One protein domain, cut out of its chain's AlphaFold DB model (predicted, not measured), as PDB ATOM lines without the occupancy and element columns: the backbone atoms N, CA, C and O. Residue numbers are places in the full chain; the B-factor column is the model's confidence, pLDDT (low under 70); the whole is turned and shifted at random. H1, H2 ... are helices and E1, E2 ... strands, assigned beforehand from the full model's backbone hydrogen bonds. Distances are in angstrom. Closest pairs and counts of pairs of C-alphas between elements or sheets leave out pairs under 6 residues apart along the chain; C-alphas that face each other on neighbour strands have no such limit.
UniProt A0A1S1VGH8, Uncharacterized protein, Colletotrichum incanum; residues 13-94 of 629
ATOM      1  N   VAL A  13     -35.177 -34.082 -31.445       54.06
ATOM      2  CA  VAL A  13     -34.409 -34.108 -30.187       54.06
ATOM      3  C   VAL A  13     -33.658 -35.428 -30.059       54.06
ATOM      4  O   VAL A  13     -34.077 -36.426 -30.651       54.06
ATOM      5  N   THR A  14     -32.568 -35.444 -29.290       55.22
ATOM      6  CA  THR A  14     -31.880 -36.688 -28.932       55.22
ATOM      7  C   THR A  14     -32.685 -37.474 -27.904       55.22
ATOM      8  O   THR A  14     -33.340 -36.906 -27.021       55.22
ATOM      9  N   ALA A  15     -32.639 -38.796 -28.026       61.28
ATOM     10  CA  ALA A  15     -33.281 -39.708 -27.099       61.28
ATOM     11  C   ALA A  15     -32.491 -41.018 -26.971       61.28
ATOM     12  O   ALA A  15     -31.705 -41.365 -27.857       61.28
ATOM     13  N   ARG A  16     -32.693 -41.728 -25.858       78.00
ATOM     14  CA  ARG A  16     -32.020 -42.991 -25.525       78.00
ATOM     15  C   ARG A  16     -33.032 -44.069 -25.168       78.00
ATOM     16  O   ARG A  16     -34.009 -43.812 -24.470       78.00
ATOM     17  N   VAL A  17     -32.758 -45.288 -25.614       77.75
ATOM     18  CA  VAL A  17     -33.481 -46.501 -25.234       77.75
ATOM     19  C   VAL A  17     -33.121 -46.851 -23.790       77.75
ATOM     20  O   VAL A  17     -31.987 -47.233 -23.508       77.75
ATOM     21  N   ILE A  18     -34.072 -46.702 -22.867       77.69
ATOM     22  CA  ILE A  18     -33.900 -46.989 -21.425       77.69
ATOM     23  C   ILE A  18     -34.449 -48.352 -20.998       77.69
ATOM     24  O   ILE A  18     -34.286 -48.760 -19.850       77.69
ATOM     25  N   LYS A  19     -35.071 -49.081 -21.925       85.19
ATOM     26  CA  LYS A  19     -35.449 -50.481 -21.762       85.19
ATOM     27  C   LYS A  19     -35.314 -51.183 -23.106       85.19
ATOM     28  O   LYS A  19     -35.772 -50.647 -24.111       85.19
ATOM     29  N   GLU A  20     -34.690 -52.359 -23.121       85.25
ATOM     30  CA  GLU A  20     -34.543 -53.150 -24.345       85.25
ATOM     31  C   GLU A  20     -35.911 -53.472 -24.964       85.25
ATOM     32  O   GLU A  20     -36.862 -53.838 -24.266       85.25
ATOM     33  N   TRP A  21     -35.997 -53.335 -26.285       85.69
ATOM     34  CA  TRP A  21     -37.167 -53.665 -27.091       85.69
ATOM     35  C   TRP A  21     -36.814 -54.870 -27.962       85.69
ATOM     36  O   TRP A  21     -36.064 -54.739 -28.930       85.69
ATOM     37  N   THR A  22     -37.290 -56.053 -27.571       85.69
ATOM     38  CA  THR A  22     -36.829 -57.343 -28.112       85.69
ATOM     39  C   THR A  22     -37.247 -57.568 -29.571       85.69
ATOM     40  O   THR A  22     -38.125 -56.886 -30.107       85.69
ATOM     41  N   ALA A  23     -36.659 -58.573 -30.228       81.88
ATOM     42  CA  ALA A  23     -37.115 -59.009 -31.551       81.88
ATOM     43  C   ALA A  23     -38.602 -59.432 -31.549       81.88
ATOM     44  O   ALA A  23     -39.330 -59.106 -32.487       81.88
ATOM     45  N   ASP A  24     -39.079 -60.068 -30.472       82.12
ATOM     46  CA  ASP A  24     -40.489 -60.442 -30.307       82.12
ATOM     47  C   ASP A  24     -41.401 -59.231 -30.063       82.12
ATOM     48  O   ASP A  24     -42.522 -59.182 -30.572       82.12
ATOM     49  N   ASP A  25     -40.938 -58.218 -29.326       80.31
ATOM     50  CA  ASP A  25     -41.651 -56.943 -29.190       80.31
ATOM     51  C   ASP A  25     -41.827 -56.258 -30.552       80.31
ATOM     52  O   ASP A  25     -42.946 -55.895 -30.938       80.31
ATOM     53  N   ALA A  26     -40.739 -56.163 -31.321       81.50
ATOM     54  CA  ALA A  26     -40.752 -55.627 -32.673       81.50
ATOM     55  C   ALA A  26     -41.683 -56.430 -33.597       81.50
ATOM     56  O   ALA A  26     -42.526 -55.836 -34.270       81.50
ATOM     57  N   ALA A  27     -41.619 -57.765 -33.585       81.31
ATOM     58  CA  ALA A  27     -42.485 -58.632 -34.386       81.31
ATOM     59  C   ALA A  27     -43.975 -58.505 -34.004       81.31
ATOM     60  O   ALA A  27     -44.851 -58.502 -34.875       81.31
ATOM     61  N   ARG A  28     -44.293 -58.343 -32.709       81.56
ATOM     62  CA  ARG A  28     -45.665 -58.064 -32.238       81.56
ATOM     63  C   ARG A  28     -46.184 -56.708 -32.724       81.56
ATOM     64  O   ARG A  28     -47.381 -56.589 -32.995       81.56
ATOM     65  N   LEU A  29     -45.312 -55.711 -32.871       80.00
ATOM     66  CA  LEU A  29     -45.674 -54.386 -33.383       80.00
ATOM     67  C   LEU A  29     -45.753 -54.353 -34.926       80.00
ATOM     68  O   LEU A  29     -46.689 -53.767 -35.475       80.00
ATOM     69  N   GLN A  30     -44.880 -55.087 -35.624       78.81
ATOM     70  CA  GLN A  30     -44.948 -55.318 -37.077       78.81
ATOM     71  C   GLN A  30     -46.259 -55.992 -37.503       78.81
ATOM     72  O   GLN A  30     -46.883 -55.560 -38.474       78.81
ATOM     73  N   LYS A  31     -46.757 -56.974 -36.734       82.50
ATOM     74  CA  LYS A  31     -48.083 -57.594 -36.951       82.50
ATOM     75  C   LYS A  31     -49.247 -56.585 -36.910       82.50
ATOM     76  O   LYS A  31     -50.303 -56.857 -37.470       82.50
ATOM     77  N   GLN A  32     -49.054 -55.401 -36.318       78.12
ATOM     78  CA  GLN A  32     -50.021 -54.291 -36.312       78.12
ATOM     79  C   GLN A  32     -49.784 -53.257 -37.437       78.12
ATOM     80  O   GLN A  32     -50.334 -52.155 -37.380       78.12
ATOM     81  N   LYS A  33     -48.977 -53.605 -38.453       77.69
ATOM     82  CA  LYS A  33     -48.557 -52.757 -39.588       77.69
ATOM     83  C   LYS A  33     -47.748 -51.506 -39.199       77.69
ATOM     84  O   LYS A  33     -47.757 -50.513 -39.922       77.69
ATOM     85  N   PHE A  34     -47.029 -51.551 -38.078       76.50
ATOM     86  CA  PHE A  34     -46.054 -50.526 -37.689       76.50
ATOM     87  C   PHE A  34     -44.625 -50.990 -37.992       76.50
ATOM     88  O   PHE A  34     -44.277 -52.132 -37.704       76.50
ATOM     89  N   LEU A  35     -43.767 -50.107 -38.512       75.56
ATOM     90  CA  LEU A  35     -42.353 -50.446 -38.694       75.56
ATOM     91  C   LEU A  35     -41.655 -50.526 -37.331       75.56
ATOM     92  O   LEU A  35     -41.666 -49.561 -36.574       75.56
ATOM     93  N   SER A  36     -41.041 -51.655 -37.001       80.19
ATOM     94  CA  SER A  36     -40.299 -51.821 -35.749       80.19
ATOM     95  C   SER A  36     -39.132 -52.784 -35.944       80.19
ATOM     96  O   SER A  36     -39.138 -53.570 -36.891       80.19
ATOM     97  N   GLY A  37     -38.141 -52.717 -35.062       80.31
ATOM     98  CA  GLY A  37     -36.942 -53.553 -35.058       80.31
ATOM     99  C   GLY A  37     -36.342 -53.599 -33.653       80.31
ATOM    100  O   GLY A  37     -36.699 -52.767 -32.820       80.31
ATOM    101  N   HIS A  38     -35.487 -54.587 -33.382       84.69
ATOM    102  CA  HIS A  38     -34.806 -54.768 -32.093       84.69
ATOM    103  C   HIS A  38     -34.017 -53.518 -31.673       84.69
ATOM    104  O   HIS A  38     -33.223 -52.989 -32.445       84.69
ATOM    105  N   LEU A  39     -34.204 -53.061 -30.434       84.88
ATOM    106  CA  LEU A  39     -33.383 -51.998 -29.854       84.88
ATOM    107  C   LEU A  39     -32.717 -52.489 -28.568       84.88
ATOM    108  O   LEU A  39     -33.402 -52.578 -27.543       84.88
ATOM    109  N   PRO A  40     -31.396 -52.739 -28.596       80.31
ATOM    110  CA  PRO A  40     -30.601 -52.916 -27.391       80.31
ATOM    111  C   PRO A  40     -30.766 -51.750 -26.408       80.31
ATOM    112  O   PRO A  40     -30.940 -50.588 -26.794       80.31
ATOM    113  N   LEU A  41     -30.660 -52.059 -25.116       82.62
ATOM    114  CA  LEU A  41     -30.603 -51.058 -24.053       82.62
ATOM    115  C   LEU A  41     -29.444 -50.071 -24.292       82.62
ATOM    116  O   LEU A  41     -28.337 -50.469 -24.644       82.62
ATOM    117  N   GLY A  42     -29.688 -48.779 -24.073       71.56
ATOM    118  CA  GLY A  42     -28.684 -47.719 -24.183       71.56
ATOM    119  C   GLY A  42     -28.515 -47.111 -25.580       71.56
ATOM    120  O   GLY A  42     -27.896 -46.050 -25.679       71.56
ATOM    121  N   VAL A  43     -29.092 -47.709 -26.634       79.00
ATOM    122  CA  VAL A  43     -29.045 -47.171 -28.008       79.00
ATOM    123  C   VAL A  43     -29.565 -45.735 -28.051       79.00
ATOM    124  O   VAL A  43     -30.616 -45.415 -27.492       79.00
ATOM    125  N   GLN A  44     -28.816 -44.862 -28.723       75.75
ATOM    126  CA  GLN A  44     -29.148 -43.449 -28.887       75.75
ATOM    127  C   GLN A  44     -29.742 -43.186 -30.275       75.75
ATOM    128  O   GLN A  44     -29.663 -44.019 -31.174       75.75
ATOM    129  N   GLY A  45     -30.367 -42.028 -30.463       67.00
ATOM    130  CA  GLY A  45     -30.958 -41.662 -31.745       67.00
ATOM    131  C   GLY A  45     -31.760 -40.370 -31.683       67.00
ATOM    132  O   GLY A  45     -31.723 -39.641 -30.687       67.00
ATOM    133  N   TYR A  46     -32.516 -40.101 -32.747       65.69
ATOM    134  CA  TYR A  46     -33.346 -38.902 -32.867       65.69
ATOM    135  C   TYR A  46     -34.843 -39.213 -32.824       65.69
ATOM    136  O   TYR A  46     -35.314 -40.180 -33.419       65.69
ATOM    137  N   LEU A  47     -35.613 -38.337 -32.178       63.00
ATOM    138  CA  LEU A  47     -37.073 -38.298 -32.256       63.00
ATOM    139  C   LEU A  47     -37.526 -37.184 -33.211       63.00
ATOM    140  O   LEU A  47     -37.607 -36.030 -32.780       63.00
ATOM    141  N   PRO A  48     -37.832 -37.463 -34.491       54.75
ATOM    142  CA  PRO A  48     -38.514 -36.502 -35.357       54.75
ATOM    143  C   PRO A  48     -39.960 -36.278 -34.875       54.75
ATOM    144  O   PRO A  48     -40.815 -37.147 -35.043       54.75
ATOM    145  N   ARG A  49     -40.245 -35.077 -34.344       60.25
ATOM    146  CA  ARG A  49     -41.487 -34.677 -33.640       60.25
ATOM    147  C   ARG A  49     -41.700 -35.395 -32.289       60.25
ATOM    148  O   ARG A  49     -42.594 -36.238 -32.183       60.25
ATOM    149  N   PRO A  50     -40.929 -35.066 -31.231       57.81
ATOM    150  CA  PRO A  50     -41.124 -35.647 -29.893       57.81
ATOM    151  C   PRO A  50     -42.477 -35.270 -29.263       57.81
ATOM    152  O   PRO A  50     -43.001 -35.999 -28.430       57.81
ATOM    153  N   ASP A  51     -43.064 -34.157 -29.702       57.75
ATOM    154  CA  ASP A  51     -44.414 -33.689 -29.384       57.75
ATOM    155  C   ASP A  51     -45.524 -34.620 -29.908       57.75
ATOM    156  O   ASP A  51     -46.652 -34.584 -29.416       57.75
ATOM    157  N   ARG A  52     -45.220 -35.475 -30.896       61.97
ATOM    158  CA  ARG A  52     -46.202 -36.318 -31.581       61.97
ATOM    159  C   ARG A  52     -46.071 -37.789 -31.192       61.97
ATOM    160  O   ARG A  52     -45.285 -38.541 -31.767       61.97
ATOM    161  N   LEU A  53     -46.950 -38.230 -30.296       69.38
ATOM    162  CA  LEU A  53     -47.222 -39.652 -30.080       69.38
ATOM    163  C   LEU A  53     -48.178 -40.202 -31.146       69.38
ATOM    164  O   LEU A  53     -49.168 -39.570 -31.511       69.38
ATOM    165  N   ILE A  54     -47.924 -41.425 -31.603       75.25
ATOM    166  CA  ILE A  54     -48.815 -42.185 -32.481       75.25
ATOM    167  C   ILE A  54     -49.601 -43.198 -31.638       75.25
ATOM    168  O   ILE A  54     -49.044 -43.893 -30.783       75.25
ATOM    169  N   LYS A  55     -50.931 -43.224 -31.825       77.38
ATOM    170  CA  LYS A  55     -51.902 -43.923 -30.953       77.38
ATOM    171  C   LYS A  55     -51.708 -43.615 -29.445       77.38
ATOM    172  O   LYS A  55     -51.974 -44.469 -28.606       77.38
ATOM    173  N   ASN A  56     -51.203 -42.422 -29.099       73.38
ATOM    174  CA  ASN A  56     -50.849 -41.966 -27.737       73.38
ATOM    175  C   ASN A  56     -49.872 -42.875 -26.944       73.38
ATOM    176  O   ASN A  56     -49.726 -42.728 -25.722       73.38
ATOM    177  N   ARG A  57     -49.179 -43.796 -27.634       78.25
ATOM    178  CA  ARG A  57     -48.298 -44.820 -27.038       78.25
ATOM    179  C   ARG A  57     -46.905 -44.874 -27.662       78.25
ATOM    180  O   ARG A  57     -45.945 -45.073 -26.933       78.25
ATOM    181  N   TYR A  58     -46.786 -44.678 -28.974       80.75
ATOM    182  CA  TYR A  58     -45.523 -44.872 -29.689       80.75
ATOM    183  C   TYR A  58     -44.910 -43.548 -30.135       80.75
ATOM    184  O   TYR A  58     -45.601 -42.710 -30.717       80.75
ATOM    185  N   HIS A  59     -43.609 -43.389 -29.926       79.81
ATOM    186  CA  HIS A  59     -42.809 -42.402 -30.641       79.81
ATOM    187  C   HIS A  59     -42.308 -42.976 -31.971       79.81
ATOM    188  O   HIS A  59     -42.228 -44.193 -32.149       79.81
ATOM    189  N   ILE A  60     -41.950 -42.079 -32.890       79.44
ATOM    190  CA  ILE A  60     -41.151 -42.396 -34.074       79.44
ATOM    191  C   ILE A  60     -39.698 -42.061 -33.717       79.44
ATOM    192  O   ILE A  60     -39.405 -40.912 -33.394       79.44
ATOM    193  N   PHE A  61     -38.814 -43.054 -33.749       77.19
ATOM    194  CA  PHE A  61     -37.416 -42.971 -33.322       77.19
ATOM    195  C   PHE A  61     -36.488 -43.429 -34.446       77.19
ATOM    196  O   PHE A  61     -36.750 -44.429 -35.109       77.19
ATOM    197  N   GLN A  62     -35.406 -42.689 -34.662       79.38
ATOM    198  CA  GLN A  62     -34.370 -42.983 -35.645       79.38
ATOM    199  C   GLN A  62     -33.108 -43.441 -34.892       79.38
ATOM    200  O   GLN A  62     -32.336 -42.583 -34.449       79.38
ATOM    201  N   PRO A  63     -32.931 -44.756 -34.658       76.00
ATOM    202  CA  PRO A  63     -31.811 -45.292 -33.890       76.00
ATOM    203  C   PRO A  63     -30.483 -45.173 -34.640       76.00
ATOM    204  O   PRO A  63     -30.388 -45.474 -35.834       76.00
ATOM    205  N   LEU A  64     -29.449 -44.789 -33.902       66.69
ATOM    206  CA  LEU A  64     -28.065 -44.700 -34.343       66.69
ATOM    207  C   LEU A  64     -27.206 -45.744 -33.620       66.69
ATOM    208  O   LEU A  64     -27.436 -46.051 -32.451       66.69
ATOM    209  N   VAL A  65     -26.175 -46.232 -34.304       66.56
ATOM    210  CA  VAL A  65     -25.109 -47.070 -33.739       66.56
ATOM    211  C   VAL A  65     -23.740 -46.568 -34.189       66.56
ATOM    212  O   VAL A  65     -23.620 -45.899 -35.215       66.56
ATOM    213  N   GLU A  66     -22.717 -46.895 -33.406       61.34
ATOM    214  CA  GLU A  66     -21.307 -46.631 -33.684       61.34
ATOM    215  C   GLU A  66     -20.600 -47.983 -33.863       61.34
ATOM    216  O   GLU A  66     -20.647 -48.827 -32.969       61.34
ATOM    217  N   ASP A  67     -19.998 -48.204 -35.033       60.81
ATOM    218  CA  ASP A  67     -19.107 -49.335 -35.330       60.81
ATOM    219  C   ASP A  67     -17.753 -48.811 -35.853       60.81
ATOM    220  O   ASP A  67     -17.487 -47.607 -35.822       60.81
ATOM    221  N   ASP A  68     -16.904 -49.689 -36.397       49.62
ATOM    222  CA  ASP A  68     -15.601 -49.321 -36.980       49.62
ATOM    223  C   ASP A  68     -15.684 -48.311 -38.152       49.62
ATOM    224  O   ASP A  68     -14.671 -47.740 -38.562       49.62
ATOM    225  N   LYS A  69     -16.879 -48.065 -38.710       46.56
ATOM    226  CA  LYS A  69     -17.145 -47.074 -39.770       46.56
ATOM    227  C   LYS A  69     -17.638 -45.736 -39.194       46.56
ATOM    228  O   LYS A  69     -17.711 -44.738 -39.923       46.56
ATOM    229  N   GLY A  70     -17.932 -45.703 -37.894       47.09
ATOM    230  CA  GLY A  70     -18.472 -44.578 -37.141       47.09
ATOM    231  C   GLY A  70     -20.000 -44.568 -37.061       47.09
ATOM    232  O   GLY A  70     -20.689 -45.532 -37.403       47.09
ATOM    233  N   TRP A  71     -20.535 -43.440 -36.593       53.16
ATOM    234  CA  TRP A  71     -21.968 -43.234 -36.389       53.16
ATOM    235  C   TRP A  71     -22.781 -43.394 -37.676       53.16
ATOM    236  O   TRP A  71     -22.577 -42.654 -38.637       53.16
ATOM    237  N   HIS A  72     -23.745 -44.314 -37.669       55.59
ATOM    238  CA  HIS A  72     -24.686 -44.544 -38.766       55.59
ATOM    239  C   HIS A  72     -26.064 -44.995 -38.246       55.59
ATOM    240  O   HIS A  72     -26.233 -45.304 -37.066       55.59
ATOM    241  N   TRP A  73     -27.084 -45.001 -39.113       68.31
ATOM    242  CA  TRP A  73     -28.418 -45.492 -38.747       68.31
ATOM    243  C   TRP A  73     -28.412 -47.012 -38.568       68.31
ATOM    244  O   TRP A  73     -27.980 -47.722 -39.470       68.31
ATOM    245  N   LEU A  74     -29.002 -47.510 -37.478       73.56
ATOM    246  CA  LEU A  74     -29.186 -48.952 -37.245       73.56
ATOM    247  C   LEU A  74     -30.126 -49.602 -38.282       73.56
ATOM    248  O   LEU A  74     -30.020 -50.792 -38.564       73.56
ATOM    249  N   TYR A  75     -31.029 -48.813 -38.876       70.81
ATOM    250  CA  TYR A  75     -31.952 -49.253 -39.926       70.81
ATOM    251  C   TYR A  75     -31.798 -48.420 -41.203       70.81
ATOM    252  O   TYR A  75     -32.636 -47.555 -41.462       70.81
ATOM    253  N   PRO A  76     -30.750 -48.663 -42.014       56.22
ATOM    254  CA  PRO A  76     -30.561 -47.979 -43.287       56.22
ATOM    255  C   PRO A  76     -31.607 -48.469 -44.302       56.22
ATOM    256  O   PRO A  76     -31.485 -49.555 -44.865       56.22
ATOM    257  N   ASN A  77     -32.664 -47.684 -44.528       52.81
ATOM    258  CA  ASN A  77     -33.717 -48.025 -45.491       52.81
ATOM    259  C   ASN A  77     -34.240 -46.774 -46.214       52.81
ATOM    260  O   ASN A  77     -34.877 -45.902 -45.616       52.81
ATOM    261  N   THR A  78     -34.003 -46.732 -47.528       46.16
ATOM    262  CA  THR A  78     -34.355 -45.630 -48.435       46.16
ATOM    263  C   THR A  78     -35.857 -45.374 -48.555       46.16
ATOM    264  O   THR A  78     -36.249 -44.240 -48.812       46.16
ATOM    265  N   ALA A  79     -36.709 -46.378 -48.328       42.00
ATOM    266  CA  ALA A  79     -38.162 -46.232 -48.436       42.00
ATOM    267  C   ALA A  79     -38.821 -45.636 -47.178       42.00
ATOM    268  O   ALA A  79     -39.957 -45.167 -47.247       42.00
ATOM    269  N   LEU A  80     -38.154 -45.692 -46.015       44.72
ATOM    270  CA  LEU A  80     -38.783 -45.450 -44.702       44.72
ATOM    271  C   LEU A  80     -37.970 -44.533 -43.768       44.72
ATOM    272  O   LEU A  80     -38.228 -44.474 -42.565       44.72
ATOM    273  N   SER A  81     -37.019 -43.770 -44.318       55.50
ATOM    274  CA  SER A  81     -36.321 -42.667 -43.633       55.50
ATOM    275  C   SER A  81     -35.679 -43.044 -42.289       55.50
ATOM    276  O   SER A  81     -35.593 -42.218 -41.375       55.50
ATOM    277  N   ASN A  82     -35.216 -44.291 -42.173       66.75
ATOM    278  CA  ASN A  82     -34.470 -44.827 -41.029       66.75
ATOM    279  C   ASN A  82     -35.212 -44.735 -39.675       66.75
ATOM    280  O   ASN A  82     -34.581 -44.647 -38.623       66.75
ATOM    281  N   ALA A  83     -36.551 -44.709 -39.695       71.81
ATOM    282  CA  ALA A  83     -37.386 -44.374 -38.540       71.81
ATOM    283  C   ALA A  83     -38.348 -45.509 -38.150       71.81
ATOM    284  O   ALA A  83     -39.186 -45.918 -38.951       71.81
ATOM    285  N   ILE A  84     -38.280 -45.976 -36.899       76.88
ATOM    286  CA  ILE A  84     -39.115 -47.058 -36.358       76.88
ATOM    287  C   ILE A  84     -40.032 -46.593 -35.218       76.88
ATOM    288  O   ILE A  84     -39.825 -45.545 -34.610       76.88
ATOM    289  N   PHE A  85     -41.058 -47.386 -34.921       84.06
ATOM    290  CA  PHE A  85     -41.998 -47.165 -33.826       84.06
ATOM    291  C   PHE A  85     -41.526 -47.868 -32.547       84.06
ATOM    292  O   PHE A  85     -41.233 -49.068 -32.567       84.06
ATOM    293  N   VAL A  86     -41.500 -47.116 -31.441       81.56
ATOM    294  CA  VAL A  86     -41.028 -47.554 -30.111       81.56
ATOM    295  C   VAL A  86     -41.986 -47.030 -29.030       81.56
ATOM    296  O   VAL A  86     -42.467 -45.901 -29.174       81.56
ATOM    297  N   PRO A  87     -42.310 -47.785 -27.960       83.62
ATOM    298  CA  PRO A  87     -43.127 -47.267 -26.860       83.62
ATOM    299  C   PRO A  87     -42.480 -46.057 -26.184       83.62
ATOM    300  O   PRO A  87     -41.268 -46.036 -25.963       83.62
ATOM    301  N   LYS A  88     -43.287 -45.065 -25.795       80.56
ATOM    302  CA  LYS A  88     -42.798 -43.874 -25.079       80.56
ATOM    303  C   LYS A  88     -42.145 -44.227 -23.742       80.56
ATOM    304  O   LYS A  88     -41.142 -43.638 -23.376       80.56
ATOM    305  N   GLU A  89     -42.663 -45.244 -23.060       81.56
ATOM    306  CA  GLU A  89     -42.137 -45.768 -21.799       81.56
ATOM    307  C   GLU A  89     -40.755 -46.450 -21.911       81.56
ATOM    308  O   GLU A  89     -40.162 -46.772 -20.886       81.56
ATOM    309  N   TYR A  90     -40.232 -46.684 -23.123       81.62
ATOM    310  CA  TYR A  90     -38.904 -47.282 -23.350       81.62
ATOM    311  C   TYR A  90     -37.871 -46.230 -23.814       81.62
ATOM    312  O   TYR A  90     -36.710 -46.574 -24.043       81.62
ATOM    313  N   ILE A  91     -38.271 -44.958 -23.952       74.31
ATOM    314  CA  ILE A  91     -37.460 -43.873 -24.520       74.31
ATOM    315  C   ILE A  91     -37.341 -42.699 -23.535       74.31
ATOM    316  O   ILE A  91     -38.326 -42.075 -23.152       74.31
ATOM    317  N   GLU A  92     -36.107 -42.342 -23.188       73.88
ATOM    318  CA  GLU A  92     -35.759 -41.137 -22.429       73.88
ATOM    319  C   GLU A  92     -35.420 -39.990 -23.385       73.88
ATOM    320  O   GLU A  92     -34.607 -40.150 -24.297       73.88
ATOM    321  N   ILE A  93     -36.023 -38.819 -23.170       63.59
ATOM    322  CA  ILE A  93     -35.909 -37.661 -24.064       63.59
ATOM    323  C   ILE A  93     -35.009 -36.584 -23.446       63.59
ATOM    324  O   ILE A  93     -35.271 -36.112 -22.344       63.59
ATOM    325  N   GLY A  94     -34.007 -36.117 -24.198       52.78
ATOM    326  CA  GLY A  94     -33.349 -34.828 -23.945       52.78
ATOM    327  C   GLY A  94     -32.135 -34.803 -23.006       52.78
ATOM    328  O   GLY A  94     -31.595 -33.718 -22.801       52.78
TER     329      GLY A  94
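Overview. This is residues 13 to 94 of the 629 residues of an uncharacterized protein of Colletotrichum incanum (UniProt A0A1S1VGH8). A strongly twisted sheet of six strands is built along the long strand E3, and E6, E1, E2, E3 and E5 bend round into a partial barrel that stays open between E5 and E6. The hairpin of E3 and E4 reaches to one end of the longest axis, and the short helix H1 lies beyond E5, only grazing the sheet. The printed part has 82 residues, with one named helix and six named strands; along the chain E1 comes first, then H1, and after it E2, E3, E4, E5 and E6 follow, and the sheet is branched, its neighbour pairs E1 and E2, E1 and E6, E2 and E3, E3 and E4, and E3 and E5 being antiparallel. The class is mixed, helices and strands, with 39 residues, under half, in named elements. The whole is compact, with a radius of gyration of the C-alphas of 11.9 A and spans of 36 by 26 by 24 A.

Along the chain. E3, residues 58 to 67, is the longest strand at 27.4 A, from C-alpha 58 at (-45.523, -44.872, -29.689) to C-alpha 67 at (-19.107, -49.335, -35.330). E2 is residues 44 to 48, 13.3 A, and E1 is residues 13 to 17, 13.4 A, beginning at C-alpha 13 at (-34.409, -34.108, -30.187). E4 is residues 70 to 73, E5 residues 84 to 87 and E6 residues 91 to 93. H1, residues 23 to 30, is 10.3 A long.

Arrangement. E3 has three neighbours, with E2 on one side and E4 and E5 on the other side. The pairing is staggered: E5 pairs with residues 58 to 61, E2 with 62 to 64 and E4 with 64 to 67. E3 and E5 are antiparallel at 116 degrees, with N 61 and O 84 2.8 A apart. E3 and E4 form a hairpin at 152 degrees, with N 70 and O 67 at 2.8 A. E2 and E3 form a hairpin at 141 degrees, with N 62 and O 46 at 2.8 A; these three strands, E2, E3 and E4, are a meander, each the antiparallel neighbour of the one before. E1 is antiparallel to E2 at 133 degrees, with N 15 and O 45 at 2.9 A. On the other side of E1 is E6, antiparallel at 148 degrees, with N 16 and O 92 at 2.9 A. E5 and E6 meet only through their link, and E1 and E5 are apart. H1 only grazes the sheet with its residues 25 to 30, near E5. In H1 every O i to N i+4 pair is within hydrogen-bond range.

Size, cuts and confidence. The C-alphas of Lys 55 and Asp 68, the two farthest apart, are 37.2 A apart. The printed part has no cut. The link from H1 to E2, residues 31 to 43, is long. The mean pLDDT of the printed part is 71.1; residues 13 to 15, 45 to 53, 64 to 73, 76 to 82 and 93 to 94 are under 70.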